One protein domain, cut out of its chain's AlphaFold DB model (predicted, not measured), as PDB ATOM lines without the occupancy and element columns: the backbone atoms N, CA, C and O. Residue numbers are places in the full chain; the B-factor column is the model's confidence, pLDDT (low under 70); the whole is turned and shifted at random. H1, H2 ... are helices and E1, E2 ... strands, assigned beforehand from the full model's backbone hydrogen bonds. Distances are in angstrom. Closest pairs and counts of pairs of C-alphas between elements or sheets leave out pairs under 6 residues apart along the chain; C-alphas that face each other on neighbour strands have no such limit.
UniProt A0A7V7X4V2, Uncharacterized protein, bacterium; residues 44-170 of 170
ATOM      1  N   ALA A  44     168.076 166.259 213.416       85.00
ATOM      2  CA  ALA A  44     167.357 167.497 213.712       85.00
ATOM      3  C   ALA A  44     167.830 168.119 215.036       85.00
ATOM      4  O   ALA A  44     168.098 169.318 215.086       85.00
ATOM      5  N   ASP A  45     168.029 167.295 216.069       93.75
ATOM      6  CA  ASP A  45     168.484 167.763 217.380       93.75
ATOM      7  C   ASP A  45     169.866 168.427 217.285       93.75
ATOM      8  O   ASP A  45     170.062 169.515 217.823       93.75
ATOM      9  N   TYR A  46     170.816 167.848 216.535       95.62
ATOM     10  CA  TYR A  46     172.130 168.476 216.321       95.62
ATOM     11  C   TYR A  46     172.035 169.840 215.618       95.62
ATOM     12  O   TYR A  46     172.785 170.757 215.965       95.62
ATOM     13  N   VAL A  47     171.118 169.993 214.652       97.12
ATOM     14  CA  VAL A  47     170.876 171.268 213.952       97.12
ATOM     15  C   VAL A  47     170.333 172.326 214.916       97.12
ATOM     16  O   VAL A  47     170.763 173.479 214.868       97.12
ATOM     17  N   ASP A  48     169.411 171.964 215.802       97.12
ATOM     18  CA  ASP A  48     168.834 172.923 216.744       97.12
ATOM     19  C   ASP A  48     169.789 173.245 217.903       97.12
ATOM     20  O   ASP A  48     169.881 174.402 218.318       97.12
ATOM     21  N   ILE A  49     170.603 172.279 218.342       97.56
ATOM     22  CA  ILE A  49     171.675 172.503 219.322       97.56
ATOM     23  C   ILE A  49     172.733 173.471 218.773       97.56
ATOM     24  O   ILE A  49     173.103 174.415 219.474       97.56
ATOM     25  N   ILE A  50     173.202 173.309 217.527       98.00
ATOM     26  CA  ILE A  50     174.222 174.224 216.987       98.00
ATOM     27  C   ILE A  50     173.677 175.638 216.739       98.00
ATOM     28  O   ILE A  50     174.372 176.613 217.024       98.00
ATOM     29  N   LYS A  51     172.412 175.777 216.313       98.31
ATOM     30  CA  LYS A  51     171.737 177.088 216.262       98.31
ATOM     31  C   LYS A  51     171.641 177.729 217.646       98.31
ATOM     32  O   LYS A  51     171.899 178.922 217.771       98.31
ATOM     33  N   LYS A  52     171.295 176.956 218.682       98.38
ATOM     34  CA  LYS A  52     171.203 177.448 220.066       98.38
ATOM     35  C   LYS A  52     172.558 177.923 220.589       98.38
ATOM     36  O   LYS A  52     172.629 179.005 221.160       98.38
ATOM     37  N   ILE A  53     173.632 177.178 220.322       98.56
ATOM     38  CA  ILE A  53     175.012 177.581 220.643       98.56
ATOM     39  C   ILE A  53     175.384 178.884 219.932       98.56
ATOM     40  O   ILE A  53     175.911 179.792 220.569       98.56
ATOM     41  N   ALA A  54     175.085 179.012 218.637       98.56
ATOM     42  CA  ALA A  54     175.342 180.247 217.901       98.56
ATOM     43  C   ALA A  54     174.549 181.432 218.469       98.56
ATOM     44  O   ALA A  54     175.115 182.498 218.674       98.56
ATOM     45  N   TRP A  55     173.266 181.250 218.781       98.56
ATOM     46  CA  TRP A  55     172.458 182.294 219.409       98.56
ATOM     47  C   TRP A  55     173.010 182.710 220.784       98.56
ATOM     48  O   TRP A  55     173.122 183.901 221.059       98.56
ATOM     49  N   GLU A  56     173.446 181.763 221.620       98.56
ATOM     50  CA  GLU A  56     174.078 182.071 222.916       98.56
ATOM     51  C   GLU A  56     175.427 182.798 222.768       98.56
ATOM     52  O   GLU A  56     175.742 183.656 223.590       98.56
ATOM     53  N   ILE A  57     176.196 182.521 221.707       98.44
ATOM     54  CA  ILE A  57     177.408 183.285 221.355       98.44
ATOM     55  C   ILE A  57     177.044 184.703 220.894       98.44
ATOM     56  O   ILE A  57     177.724 185.660 221.260       98.44
ATOM     57  N   GLU A  58     175.961 184.871 220.132       98.44
ATOM     58  CA  GLU A  58     175.501 186.184 219.670       98.44
ATOM     59  C   GLU A  58     175.082 187.105 220.829       98.44
ATOM     60  O   GLU A  58     175.343 188.308 220.777       98.44
ATOM     61  N   LEU A  59     174.545 186.559 221.926       98.19
ATOM     62  CA  LEU A  59     174.244 187.328 223.144       98.19
ATOM     63  C   LEU A  59     175.487 187.931 223.831       98.19
ATOM     64  O   LEU A  59     175.347 188.802 224.688       98.19
ATOM     65  N   LEU A  60     176.702 187.503 223.473       97.81
ATOM     66  CA  LEU A  60     177.944 188.061 224.017       97.81
ATOM     67  C   LEU A  60     178.342 189.402 223.361       97.81
ATOM     68  O   LEU A  60     179.230 190.082 223.878       97.81
ATOM     69  N   LYS A  61     177.680 189.810 222.263       96.12
ATOM     70  CA  LYS A  61     177.951 191.044 221.492       96.12
ATOM     71  C   LYS A  61     178.182 192.293 222.340       96.12
ATOM     72  O   LYS A  61     179.160 193.002 222.120       96.12
ATOM     73  N   ASP A  62     177.309 192.540 223.315       95.19
ATOM     74  CA  ASP A  62     177.320 193.769 224.121       95.19
ATOM     75  C   ASP A  62     178.569 193.907 225.010       95.19
ATOM     76  O   ASP A  62     178.916 195.008 225.435       95.19
ATOM     77  N   GLN A  63     179.249 192.793 225.297       97.00
ATOM     78  CA  GLN A  63     180.442 192.737 226.151       97.00
ATOM     79  C   GLN A  63     181.736 192.519 225.357       97.00
ATOM     80  O   GLN A  63     182.817 192.838 225.851       97.00
ATOM     81  N   TYR A  64     181.638 191.999 224.129       97.44
ATOM     82  CA  TYR A  64     182.772 191.559 223.319       97.44
ATOM     83  C   TYR A  64     182.719 192.192 221.921       97.44
ATOM     84  O   TYR A  64     182.115 191.625 221.005       97.44
ATOM     85  N   PRO A  65     183.360 193.364 221.718       95.81
ATOM     86  CA  PRO A  65     183.286 194.127 220.469       95.81
ATOM     87  C   PRO A  65     183.711 193.352 219.217       95.81
ATOM     88  O   PRO A  65     183.239 193.656 218.122       95.81
ATOM     89  N   GLN A  66     184.561 192.334 219.359       97.00
ATOM     90  CA  GLN A  66     184.978 191.464 218.260       97.00
ATOM     91  C   GLN A  66     183.863 190.530 217.746       97.00
ATOM     92  O   GLN A  66     183.980 189.963 216.662       97.00
ATOM     93  N   LEU A  67     182.756 190.391 218.484       98.00
ATOM     94  CA  LEU A  67     181.548 189.665 218.071       98.00
ATOM     95  C   LEU A  67     180.455 190.576 217.495       98.00
ATOM     96  O   LEU A  67     179.414 190.070 217.088       98.00
ATOM     97  N   ARG A  68     180.655 191.901 217.432       96.44
ATOM     98  CA  ARG A  68     179.615 192.866 217.011       96.44
ATOM     99  C   ARG A  68     178.951 192.514 215.665       96.44
ATOM    100  O   ARG A  68     177.754 192.726 215.508       96.44
ATOM    101  N   ASP A  69     179.726 191.939 214.741       96.88
ATOM    102  CA  ASP A  69     179.322 191.593 213.375       96.88
ATOM    103  C   ASP A  69     178.870 190.108 213.258       96.88
ATOM    104  O   ASP A  69     178.518 189.651 212.175       96.88
ATOM    105  N   PHE A  70     178.863 189.330 214.353       98.00
ATOM    106  CA  PHE A  70     178.490 187.906 214.376       98.00
ATOM    107  C   PHE A  70     176.967 187.706 214.387       98.00
ATOM    108  O   PHE A  70     176.330 187.859 215.422       98.00
ATOM    109  N   GLU A  71     176.355 187.324 213.273       98.06
ATOM    110  CA  GLU A  71     174.931 186.958 213.233       98.06
ATOM    111  C   GLU A  71     174.756 185.432 213.207       98.06
ATOM    112  O   GLU A  71     175.254 184.747 212.307       98.06
ATOM    113  N   SER A  72     174.028 184.878 214.181       97.31
ATOM    114  CA  SER A  72     173.795 183.427 214.299       97.31
ATOM    115  C   SER A  72     173.057 182.839 213.089       97.31
ATOM    116  O   SER A  72     173.295 181.695 212.711       97.31
ATOM    117  N   SER A  73     172.219 183.638 212.426       96.50
ATOM    118  CA  SER A  73     171.540 183.312 211.164       96.50
ATOM    119  C   SER A  73     172.469 183.241 209.945       96.50
ATOM    120  O   SER A  73     172.105 182.611 208.954       96.50
ATOM    121  N   VAL A  74     173.640 183.886 209.997       97.62
ATOM    122  CA  VAL A  74     174.593 184.005 208.879       97.62
ATOM    123  C   VAL A  74     175.738 183.004 209.012       97.62
ATOM    124  O   VAL A  74     176.133 182.386 208.024       97.62
ATOM    125  N   TYR A  75     176.272 182.828 210.223       97.50
ATOM    126  CA  TYR A  75     177.487 182.037 210.451       97.50
ATOM    127  C   TYR A  75     177.244 180.569 210.832       97.50
ATOM    128  O   TYR A  75     178.216 179.824 210.972       97.50
ATOM    129  N   VAL A  76     175.983 180.132 210.968       98.19
ATOM    130  CA  VAL A  76     175.608 178.714 211.123       98.19
ATOM    131  C   VAL A  76     175.393 178.063 209.758       98.19
ATOM    132  O   VAL A  76     174.402 178.321 209.075       98.19
ATOM    133  N   ASP A  77     176.259 177.117 209.405       97.44
ATOM    134  CA  ASP A  77     175.989 176.143 208.350       97.44
ATOM    135  C   ASP A  77     175.305 174.912 208.960       97.44
ATOM    136  O   ASP A  77     175.948 174.004 209.498       97.44
ATOM    137  N   ALA A  78     173.976 174.882 208.867       94.94
ATOM    138  CA  ALA A  78     173.154 173.776 209.355       94.94
ATOM    139  C   ALA A  78     173.339 172.468 208.559       94.94
ATOM    140  O   ALA A  78     173.027 171.404 209.087       94.94
ATOM    141  N   ASN A  79     173.849 172.514 207.322       94.44
ATOM    142  CA  ASN A  79     174.080 171.312 206.511       94.44
ATOM    143  C   ASN A  79     175.395 170.624 206.898       94.44
ATOM    144  O   ASN A  79     175.474 169.397 206.908       94.44
ATOM    145  N   ASN A  80     176.423 171.414 207.213       95.44
ATOM    146  CA  ASN A  80     177.718 170.919 207.684       95.44
ATOM    147  C   ASN A  80     177.818 170.798 209.213       95.44
ATOM    148  O   ASN A  80     178.851 170.337 209.693       95.44
ATOM    149  N   LEU A  81     176.775 171.202 209.953       97.56
ATOM    150  CA  LEU A  81     176.771 171.329 211.414       97.56
ATOM    151  C   LEU A  81     178.000 172.101 211.917       97.56
ATOM    152  O   LEU A  81     178.737 171.622 212.779       97.56
ATOM    153  N   SER A  82     178.231 173.300 211.375       97.75
ATOM    154  CA  SER A  82     179.364 174.145 211.772       97.75
ATOM    155  C   SER A  82     179.012 175.619 211.962       97.75
ATOM    156  O   SER A  82     178.190 176.163 211.230       97.75
ATOM    157  N   ILE A  83     179.708 176.273 212.890       98.31
ATOM    158  CA  ILE A  83     179.792 177.727 213.050       98.31
ATOM    159  C   ILE A  83     181.201 178.145 212.630       98.31
ATOM    160  O   ILE A  83     182.176 177.574 213.119       98.31
ATOM    161  N   SER A  84     181.330 179.141 211.754       96.81
ATOM    162  CA  SER A  84     182.635 179.672 211.341       96.81
ATOM    163  C   SER A  84     182.587 181.188 211.218       96.81
ATOM    164  O   SER A  84     181.955 181.705 210.303       96.81
ATOM    165  N   TYR A  85     183.301 181.897 212.087       97.69
ATOM    166  CA  TYR A  85     183.341 183.358 212.127       97.69
ATOM    167  C   TYR A  85     184.776 183.882 212.124       97.69
ATOM    168  O   TYR A  85     185.667 183.293 212.734       97.69
ATOM    169  N   GLY A  86     184.990 185.009 211.448       96.62
ATOM    170  CA  GLY A  86     186.253 185.737 211.443       96.62
ATOM    171  C   GLY A  86     185.989 187.235 211.505       96.62
ATOM    172  O   GLY A  86     185.301 187.776 210.641       96.62
ATOM    173  N   TYR A  87     186.551 187.896 212.508       97.38
ATOM    174  CA  TYR A  87     186.560 189.347 212.658       97.38
ATOM    175  C   TYR A  87     188.002 189.826 212.656       97.38
ATOM    176  O   TYR A  87     188.813 189.313 213.423       97.38
ATOM    177  N   LYS A  88     188.314 190.792 211.781       96.44
ATOM    178  CA  LYS A  88     189.684 191.282 211.556       96.44
ATOM    179  C   LYS A  88     190.689 190.136 211.414       96.44
ATOM    180  O   LYS A  88     191.627 189.985 212.187       96.44
ATOM    181  N   THR A  89     190.420 189.270 210.443       94.62
ATOM    182  CA  THR A  89     191.294 188.149 210.099       94.62
ATOM    183  C   THR A  89     191.894 188.365 208.724       94.62
ATOM    184  O   THR A  89     191.161 188.623 207.763       94.62
ATOM    185  N   HIS A  90     193.197 188.157 208.595       89.56
ATOM    186  CA  HIS A  90     193.876 188.083 207.311       89.56
ATOM    187  C   HIS A  90     194.091 186.622 206.879       89.56
ATOM    188  O   HIS A  90     193.928 185.662 207.641       89.56
ATOM    189  N   ARG A  91     194.432 186.435 205.601       82.44
ATOM    190  CA  ARG A  91     194.742 185.110 205.052       82.44
ATOM    191  C   ARG A  91     195.992 184.550 205.736       82.44
ATOM    192  O   ARG A  91     196.980 185.268 205.861       82.44
ATOM    193  N   ALA A  92     195.967 183.264 206.094       77.12
ATOM    194  CA  ALA A  92     197.135 182.554 206.606       77.12
ATOM    195  C   ALA A  92     198.380 182.808 205.740       77.12
ATOM    196  O   ALA A  92     198.355 182.613 204.522       77.12
ATOM    197  N   VAL A  93     199.480 183.205 206.382       70.62
ATOM    198  CA  VAL A  93     200.788 183.372 205.725       70.62
ATOM    199  C   VAL A  93     201.510 182.018 205.585       70.62
ATOM    200  O   VAL A  93     202.357 181.839 204.710       70.62
ATOM    201  N   HIS A  94     201.154 181.032 206.417       63.00
ATOM    202  CA  HIS A  94     201.742 179.691 206.395       63.00
ATOM    203  C   HIS A  94     201.235 178.840 205.221       63.00
ATOM    204  O   HIS A  94     200.037 178.703 205.000       63.00
ATOM    205  N   GLN A  95     202.168 178.218 204.495       63.72
ATOM    206  CA  GLN A  95     201.892 177.479 203.253       63.72
ATOM    207  C   GLN A  95     201.739 175.956 203.430       63.72
ATOM    208  O   GLN A  95     201.601 175.236 202.443       63.72
ATOM    209  N   SER A  96     201.804 175.434 204.657       68.25
ATOM    210  CA  SER A  96     201.758 173.992 204.920       68.25
ATOM    211  C   SER A  96     201.079 173.654 206.249       68.25
ATOM    212  O   SER A  96     200.912 174.507 207.119       68.25
ATOM    213  N   GLY A  97     200.661 172.393 206.393       71.50
ATOM    214  CA  GLY A  97     199.897 171.919 207.549       71.50
ATOM    215  C   GLY A  97     198.415 172.305 207.501       71.50
ATOM    216  O   GLY A  97     197.968 173.036 206.620       71.50
ATOM    217  N   TRP A  98     197.635 171.790 208.454       72.44
ATOM    218  CA  TRP A  98     196.185 172.026 208.520       72.44
ATOM    219  C   TRP A  98     195.841 173.498 208.823       72.44
ATOM    220  O   TRP A  98     194.780 173.976 208.435       72.44
ATOM    221  N   THR A  99     196.768 174.227 209.452       71.88
ATOM    222  CA  THR A  99     196.675 175.664 209.749       71.88
ATOM    223  C   THR A  99     196.795 176.558 208.512       71.88
ATOM    224  O   THR A  99     196.392 177.713 208.571       71.88
ATOM    225  N   SER A 100     197.287 176.056 207.373       68.75
ATOM    226  CA  SER A 100     197.425 176.854 206.138       68.75
ATOM    227  C   SER A 100     196.096 177.353 205.547       68.75
ATOM    228  O   SER A 100     196.084 178.291 204.751       68.75
ATOM    229  N   GLY A 101     194.970 176.745 205.940       75.75
ATOM    230  CA  GLY A 101     193.620 177.201 205.595       75.75
ATOM    231  C   GLY A 101     192.915 178.006 206.693       75.75
ATOM    232  O   GLY A 101     191.785 178.434 206.480       75.75
ATOM    233  N   VAL A 102     193.540 178.193 207.859       83.44
ATOM    234  CA  VAL A 102     192.924 178.831 209.030       83.44
ATOM    235  C   VAL A 102     193.184 180.344 209.003       83.44
ATOM    236  O   VAL A 102     194.347 180.738 208.953       83.44
ATOM    237  N   PRO A 103     192.151 181.208 209.028       87.88
ATOM    238  CA  PRO A 103     192.335 182.656 209.118       87.88
ATOM    239  C   PRO A 103     193.168 183.046 210.340       87.88
ATOM    240  O   PRO A 103     192.937 182.541 211.437       87.88
ATOM    241  N   ASN A 104     194.120 183.959 210.150       90.56
ATOM    242  CA  ASN A 104     194.928 184.483 211.246       90.56
ATOM    243  C   ASN A 104     194.305 185.808 211.718       90.56
ATOM    244  O   ASN A 104     194.111 186.688 210.874       90.56
ATOM    245  N   PRO A 105     193.938 185.962 213.000       93.50
ATOM    246  CA  PRO A 105     193.448 187.235 213.515       93.50
ATOM    247  C   PRO A 105     194.557 188.300 213.530       93.50
ATOM    248  O   PRO A 105     195.738 187.990 213.690       93.50
ATOM    249  N   ASP A 106     194.155 189.557 213.368       95.31
ATOM    250  CA  ASP A 106     194.936 190.731 213.767       95.31
ATOM    251  C   ASP A 106     194.952 190.840 215.313       95.31
ATOM    252  O   ASP A 106     194.199 190.136 215.987       95.31
ATOM    253  N   ASP A 107     195.752 191.740 215.899       95.94
ATOM    254  CA  ASP A 107     195.885 191.886 217.363       95.94
ATOM    255  C   ASP A 107     194.537 192.073 218.096       95.94
ATOM    256  O   ASP A 107     194.349 191.549 219.195       95.94
ATOM    257  N   ASP A 108     193.582 192.787 217.488       96.19
ATOM    258  CA  ASP A 108     192.210 192.966 217.993       96.19
ATOM    259  C   ASP A 108     191.152 192.145 217.220       96.19
ATOM    260  O   ASP A 108     189.966 192.490 217.188       96.19
ATOM    261  N   GLY A 109     191.596 191.067 216.565       97.00
ATOM    262  CA  GLY A 109     190.792 190.129 215.789       97.00
ATOM    263  C   GLY A 109     190.511 188.792 216.480       97.00
ATOM    264  O   GLY A 109     191.148 188.387 217.453       97.00
ATOM    265  N   ILE A 110     189.551 188.054 215.925       97.38
ATOM    266  CA  ILE A 110     189.198 186.698 216.360       97.38
ATOM    267  C   ILE A 110     188.836 185.822 215.160       97.38
ATOM    268  O   ILE A 110     188.129 186.251 214.247       97.38
ATOM    269  N   TRP A 111     189.256 184.561 215.200       96.19
ATOM    270  CA  TRP A 111     188.669 183.486 214.406       96.19
ATOM    271  C   TRP A 111     188.069 182.426 215.332       96.19
ATOM    272  O   TRP A 111     188.725 181.958 216.262       96.19
ATOM    273  N   LEU A 112     186.821 182.046 215.070       95.88
ATOM    274  CA  LEU A 112     186.049 181.081 215.847       95.88
ATOM    275  C   LEU A 112     185.504 179.997 214.915       95.88
ATOM    276  O   LEU A 112     184.805 180.302 213.947       95.88
ATOM    277  N   TYR A 113     185.773 178.736 215.243       95.62
ATOM    278  CA  TYR A 113     185.249 177.579 214.524       95.62
ATOM    279  C   TYR A 113     184.740 176.507 215.489       95.62
ATOM    280  O   TYR A 113     185.476 176.012 216.347       95.62
ATOM    281  N   ILE A 114     183.477 176.126 215.324       97.25
ATOM    282  CA  ILE A 114     182.838 175.016 216.034       97.25
ATOM    283  C   ILE A 114     182.235 174.099 214.977       97.25
ATOM    284  O   ILE A 114     181.566 174.587 214.070       97.25
ATOM    285  N   ASP A 115     182.421 172.787 215.081       96.75
ATOM    286  CA  ASP A 115     181.725 171.842 214.203       96.75
ATOM    287  C   ASP A 115     181.369 170.536 214.909       96.75
ATOM    288  O   ASP A 115     182.078 170.106 215.820       96.75
ATOM    289  N   PHE A 116     180.280 169.906 214.471       96.75
ATOM    290  CA  PHE A 116     179.903 168.551 214.860       96.75
ATOM    291  C   PHE A 116     180.165 167.604 213.687       96.75
ATOM    292  O   PHE A 116     179.536 167.704 212.633       96.75
ATOM    293  N   HIS A 117     181.045 166.625 213.877       95.12
ATOM    294  CA  HIS A 117     181.426 165.673 212.837       95.12
ATOM    295  C   HIS A 117     181.410 164.227 213.324       95.12
ATOM    296  O   HIS A 117     181.618 163.914 214.496       95.12
ATOM    297  N   SER A 118     181.244 163.313 212.367       93.88
ATOM    298  CA  SER A 118     181.425 161.885 212.616       93.88
ATOM    299  C   SER A 118     182.830 161.602 213.176       93.88
ATOM    300  O   SER A 118     183.809 162.088 212.598       93.88
ATOM    301  N   PRO A 119     182.976 160.729 214.192       91.06
ATOM    302  CA  PRO A 119     184.278 160.255 214.676       91.06
ATOM    303  C   PRO A 119     185.165 159.610 213.593       91.06
ATOM    304  O   PRO A 119     186.363 159.443 213.797       91.06
ATOM    305  N   LYS A 120     184.587 159.234 212.442       91.81
ATOM    306  CA  LYS A 120     185.281 158.653 211.277       91.81
ATOM    307  C   LYS A 120     185.685 159.694 210.222       91.81
ATOM    308  O   LYS A 120     186.066 159.325 209.114       91.81
ATOM    309  N   SER A 121     185.530 160.986 210.511       91.19
ATOM    310  CA  SER A 121     185.761 162.048 209.533       91.19
ATOM    311  C   SER A 121     187.234 162.169 209.135       91.19
ATOM    312  O   SER A 121     188.128 162.164 209.976       91.19
ATOM    313  N   THR A 122     187.476 162.334 207.835       88.56
ATOM    314  CA  THR A 122     188.813 162.441 207.233       88.56
ATOM    315  C   THR A 122     189.246 163.883 206.949       88.56
ATOM    316  O   THR A 122     190.316 164.091 206.375       88.56
ATOM    317  N   LYS A 123     188.451 164.902 207.329       87.50
ATOM    318  CA  LYS A 123     188.855 166.309 207.156       87.50
ATOM    319  C   LYS A 123     190.109 166.585 207.991       87.50
ATOM    320  O   LYS A 123     190.148 166.285 209.181       87.50
ATOM    321  N   GLN A 124     191.107 167.231 207.389       84.75
ATOM    322  CA  GLN A 124     192.398 167.492 208.036       84.75
ATOM    323  C   GLN A 124     192.264 168.289 209.350       84.75
ATOM    324  O   GLN A 124     192.980 168.015 210.310       84.75
ATOM    325  N   ILE A 125     191.294 169.205 209.431       83.88
ATOM    326  CA  ILE A 125     190.991 169.989 210.638       83.88
ATOM    327  C   ILE A 125     190.560 169.125 211.842       83.88
ATOM    328  O   ILE A 125     190.811 169.516 212.979       83.88
ATOM    329  N   HIS A 126     190.019 167.919 211.620       87.94
ATOM    330  CA  HIS A 126     189.616 166.981 212.681       87.94
ATOM    331  C   HIS A 126     190.762 166.076 213.157       87.94
ATOM    332  O   HIS A 126     190.649 165.456 214.210       87.94
ATOM    333  N   THR A 127     191.875 166.015 212.412       80.56
ATOM    334  CA  THR A 127     193.061 165.203 212.763       80.56
ATOM    335  C   THR A 127     193.972 165.861 213.808       80.56
ATOM    336  O   THR A 127     195.031 165.330 214.138       80.56
ATOM    337  N   GLN A 128     193.568 167.015 214.345       74.25
ATOM    338  CA  GLN A 128     194.277 167.686 215.431       74.25
ATOM    339  C   GLN A 128     194.264 166.858 216.728       74.25
ATOM    340  O   GLN A 128     193.238 166.256 217.056       74.25
ATOM    341  N   PRO A 129     195.346 166.878 217.529       68.19
ATOM    342  CA  PRO A 129     195.326 166.334 218.883       68.19
ATOM    343  C   PRO A 129     194.345 167.120 219.772       68.19
ATOM    344  O   PRO A 129     194.629 168.247 220.174       68.19
ATOM    345  N   LYS A 130     193.186 166.532 220.093       68.31
ATOM    346  CA  LYS A 130     192.172 167.138 220.975       68.31
ATOM    347  C   LYS A 130     192.407 166.706 222.426       68.31
ATOM    348  O   LYS A 130     192.325 165.519 222.728       68.31
ATOM    349  N   MET A 131     192.672 167.653 223.330       65.31
ATOM    350  CA  MET A 131     192.904 167.380 224.756       65.31
ATOM    351  C   MET A 131     192.115 168.357 225.650       65.31
ATOM    352  O   MET A 131     192.565 169.484 225.844       65.31
ATOM    353  N   PRO A 132     190.975 167.942 226.241       81.81
ATOM    354  CA  PRO A 132     190.252 166.691 225.990       81.81
ATOM    355  C   PRO A 132     189.566 166.676 224.613       81.81
ATOM    356  O   PRO A 132     189.322 167.724 224.018       81.81
ATOM    357  N   ALA A 133     189.206 165.487 224.125       87.38
ATOM    358  CA  ALA A 133     188.222 165.370 223.056       87.38
ATOM    359  C   ALA A 133     186.833 165.765 223.588       87.38
ATOM    360  O   ALA A 133     186.507 165.476 224.741       87.38
ATOM    361  N   LEU A 134     186.031 166.432 222.757       93.50
ATOM    362  CA  LEU A 134     184.667 166.846 223.082       93.50
ATOM    363  C   LEU A 134     183.663 166.097 222.197       93.50
ATOM    364  O   LEU A 134     183.928 165.879 221.013       93.50
ATOM    365  N   CYS A 135     182.537 165.698 222.779       94.75
ATOM    366  CA  CYS A 135     181.509 164.864 222.164       94.75
ATOM    367  C   CYS A 135     180.103 165.380 222.501       94.75
ATOM    368  O   CYS A 135     179.876 165.939 223.575       94.75
ATOM    369  N   ILE A 136     179.156 165.135 221.597       94.75
ATOM    370  CA  ILE A 136     177.717 165.285 221.827       94.75
ATOM    371  C   ILE A 136     176.975 164.163 221.098       94.75
ATOM    372  O   ILE A 136     177.133 163.991 219.891       94.75
ATOM    373  N   GLY A 137     176.212 163.357 221.838       93.50
ATOM    374  CA  GLY A 137     175.655 162.110 221.308       93.50
ATOM    375  C   GLY A 137     176.754 161.214 220.715       93.50
ATOM    376  O   GLY A 137     177.737 160.899 221.384       93.50
ATOM    377  N   GLU A 138     176.605 160.841 219.444       92.56
ATOM    378  CA  GLU A 138     177.596 160.054 218.687       92.56
ATOM    379  C   GLU A 138     178.622 160.920 217.925       92.56
ATOM    380  O   GLU A 138     179.545 160.394 217.294       92.56
ATOM    381  N   MET A 139     178.462 162.244 217.949       94.50
ATOM    382  CA  MET A 139     179.273 163.195 217.188       94.50
ATOM    383  C   MET A 139     180.459 163.687 218.016       94.50
ATOM    384  O   MET A 139     180.340 163.978 219.207       94.50
ATOM    385  N   GLN A 140     181.614 163.836 217.368       94.81
ATOM    386  CA  GLN A 140     182.713 164.615 217.928       94.81
ATOM    387  C   GLN A 140     182.504 166.098 217.645       94.81
ATOM    388  O   GLN A 140     181.959 166.479 216.610       94.81
ATOM    389  N   VAL A 141     183.014 166.926 218.547       95.19
ATOM    390  CA  VAL A 141     183.018 168.381 218.427       95.19
ATOM    391  C   VAL A 141     184.448 168.850 218.153       95.19
ATOM    392  O   VAL A 141     185.396 168.389 218.805       95.19
ATOM    393  N   SER A 142     184.641 169.749 217.187       94.12
ATOM    394  CA  SER A 142     185.798 170.655 217.202       94.12
ATOM    395  C   SER A 142     185.371 171.955 217.858       94.12
ATOM    396  O   SER A 142     184.301 172.476 217.563       94.12
ATOM    397  N   PHE A 143     186.234 172.502 218.704       94.00
ATOM    398  CA  PHE A 143     186.160 173.891 219.129       94.00
ATOM    399  C   PHE A 143     187.557 174.481 218.970       94.00
ATOM    400  O   PHE A 143     188.485 174.092 219.682       94.00
ATOM    401  N   LEU A 144     187.705 175.364 217.989       92.31
ATOM    402  CA  LEU A 144     188.934 176.075 217.680       92.31
ATOM    403  C   LEU A 144     188.656 177.564 217.799       92.31
ATOM    404  O   LEU A 144     187.630 178.065 217.335       92.31
ATOM    405  N   ILE A 145     189.585 178.266 218.425       93.69
ATOM    406  CA  ILE A 145     189.503 179.700 218.616       93.69
ATOM    407  C   ILE A 145     190.919 180.267 218.567       93.69
ATOM    408  O   ILE A 145     191.827 179.727 219.200       93.69
ATOM    409  N   LEU A 146     191.099 181.311 217.767       93.88
ATOM    410  CA  LEU A 146     192.309 182.118 217.701       93.88
ATOM    411  C   LEU A 146     191.902 183.550 218.028       93.88
ATOM    412  O   LEU A 146     190.999 184.092 217.396       93.88
ATOM    413  N   GLU A 147     192.555 184.142 219.014       96.12
ATOM    414  CA  GLU A 147     192.309 185.499 219.505       96.12
ATOM    415  C   GLU A 147     193.629 186.260 219.355       96.12
ATOM    416  O   GLU A 147     194.685 185.695 219.647       96.12
ATOM    417  N   GLY A 148     193.591 187.498 218.861       95.75
ATOM    418  CA  GLY A 148     194.781 188.349 218.821       95.75
ATOM    419  C   GLY A 148     195.212 188.798 220.220       95.75
ATOM    420  O   GLY A 148     194.405 188.820 221.150       95.75
ATOM    421  N   ASP A 149     196.475 189.204 220.373       96.44
ATOM    422  CA  ASP A 149     197.081 189.525 221.679       96.44
ATOM    423  C   ASP A 149     196.378 190.666 222.453       96.44
ATOM    424  O   ASP A 149     196.486 190.746 223.677       96.44
ATOM    425  N   ALA A 150     195.640 191.542 221.761       96.44
ATOM    426  CA  ALA A 150     194.849 192.630 222.346       96.44
ATOM    427  C   ALA A 150     193.340 192.311 222.451       96.44
ATOM    428  O   ALA A 150     192.550 193.168 222.855       96.44
ATOM    429  N   THR A 151     192.919 191.093 222.100       97.00
ATOM    430  CA  THR A 151     191.510 190.677 222.057       97.00
ATOM    431  C   THR A 151     191.046 190.119 223.410       97.00
ATOM    432  O   THR A 151     191.639 189.164 223.915       97.00
ATOM    433  N   PRO A 152     189.961 190.640 224.021       96.19
ATOM    434  CA  PRO A 152     189.420 190.081 225.261       96.19
ATOM    435  C   PRO A 152     188.893 188.658 225.042       96.19
ATOM    436  O   PRO A 152     187.940 188.470 224.288       96.19
ATOM    437  N   SER A 153     189.484 187.661 225.706       96.75
ATOM    438  CA  SER A 153     189.163 186.253 225.437       96.75
ATOM    439  C   SER A 153     187.699 185.894 225.731       96.75
ATOM    440  O   SER A 153     187.196 186.137 226.833       96.75
ATOM    441  N   ILE A 154     187.037 185.253 224.762       97.44
ATOM    442  CA  ILE A 154     185.717 184.615 224.910       97.44
ATOM    443  C   ILE A 154     185.826 183.098 225.083       97.44
ATOM    444  O   ILE A 154     184.833 182.450 225.419       97.44
ATOM    445  N   ALA A 155     187.010 182.510 224.878       96.25
ATOM    446  CA  ALA A 155     187.211 181.061 224.918       96.25
ATOM    447  C   ALA A 155     186.627 180.356 226.167       96.25
ATOM    448  O   ALA A 155     186.078 179.262 226.005       96.25
ATOM    449  N   PRO A 156     186.688 180.915 227.397       96.56
ATOM    450  CA  PRO A 156     186.034 180.316 228.563       96.56
ATOM    451  C   PRO A 156     184.503 180.318 228.457       96.56
ATOM    452  O   PRO A 156     183.883 179.281 228.678       96.56
ATOM    453  N   LEU A 157     183.902 181.439 228.042       97.81
ATOM    454  CA  LEU A 157     182.447 181.573 227.903       97.81
ATOM    455  C   LEU A 157     181.892 180.636 226.830       97.81
ATOM    456  O   LEU A 157     180.876 179.983 227.049       97.81
ATOM    457  N   VAL A 158     182.591 180.503 225.699       97.75
ATOM    458  CA  VAL A 158     182.198 179.562 224.639       97.75
ATOM    459  C   VAL A 158     182.282 178.112 225.132       97.75
ATOM    460  O   VAL A 158     181.405 177.314 224.810       97.75
ATOM    461  N   ARG A 159     183.263 177.748 225.974       96.25
ATOM    462  CA  ARG A 159     183.310 176.409 226.603       96.25
ATOM    463  C   ARG A 159     182.136 176.167 227.547       96.25
ATOM    464  O   ARG A 159     181.591 175.064 227.536       96.25
ATOM    465  N   ASP A 160     181.738 177.166 228.330       97.69
ATOM    466  CA  ASP A 160     180.579 177.053 229.217       97.69
ATOM    467  C   ASP A 160     179.265 176.964 228.422       97.69
ATOM    468  O   ASP A 160     178.437 176.112 228.732       97.69
ATOM    469  N   ILE A 161     179.110 177.735 227.338       98.25
ATOM    470  CA  ILE A 161     178.008 177.593 226.367       98.25
ATOM    471  C   ILE A 161     177.966 176.164 225.813       98.25
ATOM    472  O   ILE A 161     176.934 175.501 225.902       98.25
ATOM    473  N   LEU A 162     179.084 175.641 225.297       97.38
ATOM    474  CA  LEU A 162     179.150 174.272 224.773       97.38
ATOM    475  C   LEU A 162     178.713 173.247 225.835       97.38
ATOM    476  O   LEU A 162     177.834 172.419 225.585       97.38
ATOM    477  N   LYS A 163     179.254 173.346 227.051       97.06
ATOM    478  CA  LYS A 163     178.910 172.467 228.178       97.06
ATOM    479  C   LYS A 163     177.429 172.542 228.562       97.06
ATOM    480  O   LYS A 163     176.802 171.506 228.781       97.06
ATOM    481  N   ASN A 164     176.856 173.742 228.609       97.56
ATOM    482  CA  ASN A 164     175.442 173.969 228.928       97.56
ATOM    483  C   ASN A 164     174.494 173.440 227.836       97.56
ATOM    484  O   ASN A 164     173.327 173.177 228.116       97.56
ATOM    485  N   ASN A 165     174.997 173.233 226.616       96.69
ATOM    486  CA  ASN A 165     174.287 172.599 225.504       96.69
ATOM    487  C   ASN A 165     174.592 171.092 225.366       96.69
ATOM    488  O   ASN A 165     174.304 170.493 224.333       96.69
ATOM    489  N   GLY A 166     175.153 170.462 226.403       95.50
ATOM    490  CA  GLY A 166     175.362 169.013 226.456       95.50
ATOM    491  C   GLY A 166     176.648 168.513 225.793       95.50
ATOM    492  O   GLY A 166     176.847 167.300 225.727       95.50
ATOM    493  N   ILE A 167     177.543 169.401 225.343       96.06
ATOM    494  CA  ILE A 167     178.877 168.995 224.892       96.06
ATOM    495  C   ILE A 167     179.692 168.598 226.124       96.06
ATOM    496  O   ILE A 167     179.976 169.411 227.006       96.06
ATOM    497  N   ILE A 168     180.103 167.337 226.170       94.75
ATOM    498  CA  ILE A 168     180.895 166.762 227.257       94.75
ATOM    499  C   ILE A 168     182.260 166.306 226.749       94.75
ATOM    500  O   ILE A 168     182.526 166.269 225.549       94.75
ATOM    501  N   LYS A 169     183.145 165.943 227.675       93.69
ATOM    502  CA  LYS A 169     184.366 165.220 227.331       93.69
ATOM    503  C   LYS A 169     184.017 163.816 226.797       93.69
ATOM    504  O   LYS A 169     183.198 163.137 227.413       93.69
ATOM    505  N   CYS A 170     184.701 163.394 225.730       86.94
ATOM    506  CA  CYS A 170     184.903 161.979 225.401       86.94
ATOM    507  C   CYS A 170     186.019 161.390 226.302       86.94
ATOM    508  O   CYS A 170     185.766 160.376 226.980       86.94
TER     509      CYS A 170
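AT A GLANCE: This is residues 44 to 170 of the 170 residues of an uncharacterized protein of bacterium (UniProt A0A7V7X4V2). A twisted antiparallel sheet of four strands has two helices, H1 and H5, side by side over one face, while two loops holding the short helices H3 and H4 rise on the other side of the sheet. The short helix H2 packs on H1 beside the edge strand E1. The printed part has 127 residues, with five named helices and four named strands in the order H1 H2 E1 H3 E2 H4 E3 E4 H5, and the sheet runs E1 E2 E4 E3. The class is mixed, helices and strands; the whole is compact, with a radius of gyration of the C-alphas of 14.2 A and spans of 37 by 37 by 25 A.

IN THESE COORDINATES: Start with the sheet: E1 is residues 82 to 90, 20.6 A long, and bends by 81 degrees at residue 87. E2, residues 104 to 117, is 23.2 A long and bends by 147 degrees at residue 107. E3 is residues 134 to 136, and E4, residues 139 to 147, is 25.9 A long. Find C-alpha 44 at (167.357, 167.497, 213.712); from there H1 runs 21.2 A to C-alpha 58. H2 is residues 72 to 75, H3 residues 98 to 101 and H4 residues 124 to 127. H5, residues 155 to 164, runs 14.3 A and ends at C-alpha 164, at (175.442, 173.969, 228.928).

HOW THE PARTS SIT: Look first between E1 and E2, where N 85 and O 112 are 2.9 A apart, within hydrogen-bond range. Between E2 and E4, N 113 and O 144 are 2.9 A apart; in the hairpin of E3 and E4, N 141 and O 134 are 2.8 A apart, both within that range. E2, H4 and E3 form a split strand-helix-strand unit, two strands running the same way with E4 between them, and its crossover is right-handed. H1 and H5 make two layers with the sheet, helices on one face of it: H1 lies over E2 at a height over the sheet of 8.7 A, H5 over E4 at 9.5 A, and both run along the strands. Residues 53 to 57 of H1 touch H5, closest at the C-alphas of Ile 53 and Ile 161, 6.5 A apart; the two run opposite ways at a tilt of 37 degrees, only just steep. H2 touches H1, with the C-alphas of Ala 54 and Ser 72 closest at 5.0 A. H2 and H4 only graze the sheet, and H3 is not on it. H3 and H4 are close but not clearly touching, with the C-alphas of Trp 98 and Gln 124 closest at 5.9 A. In H1 and H5 every O i to N i+4 pair is within hydrogen-bond range; H2, H3 and H4 are too short for such a pair.

THE WHOLE: The C-alphas farthest apart are those of Ala 44 and Ala 150, 38.2 A. The printed part has no cut, and the link from H1 to H2 is long, with 13 residues. The mean pLDDT of the printed part is 92.1; look for values under 70 at residues 94 to 96, 100 and 129 to 131.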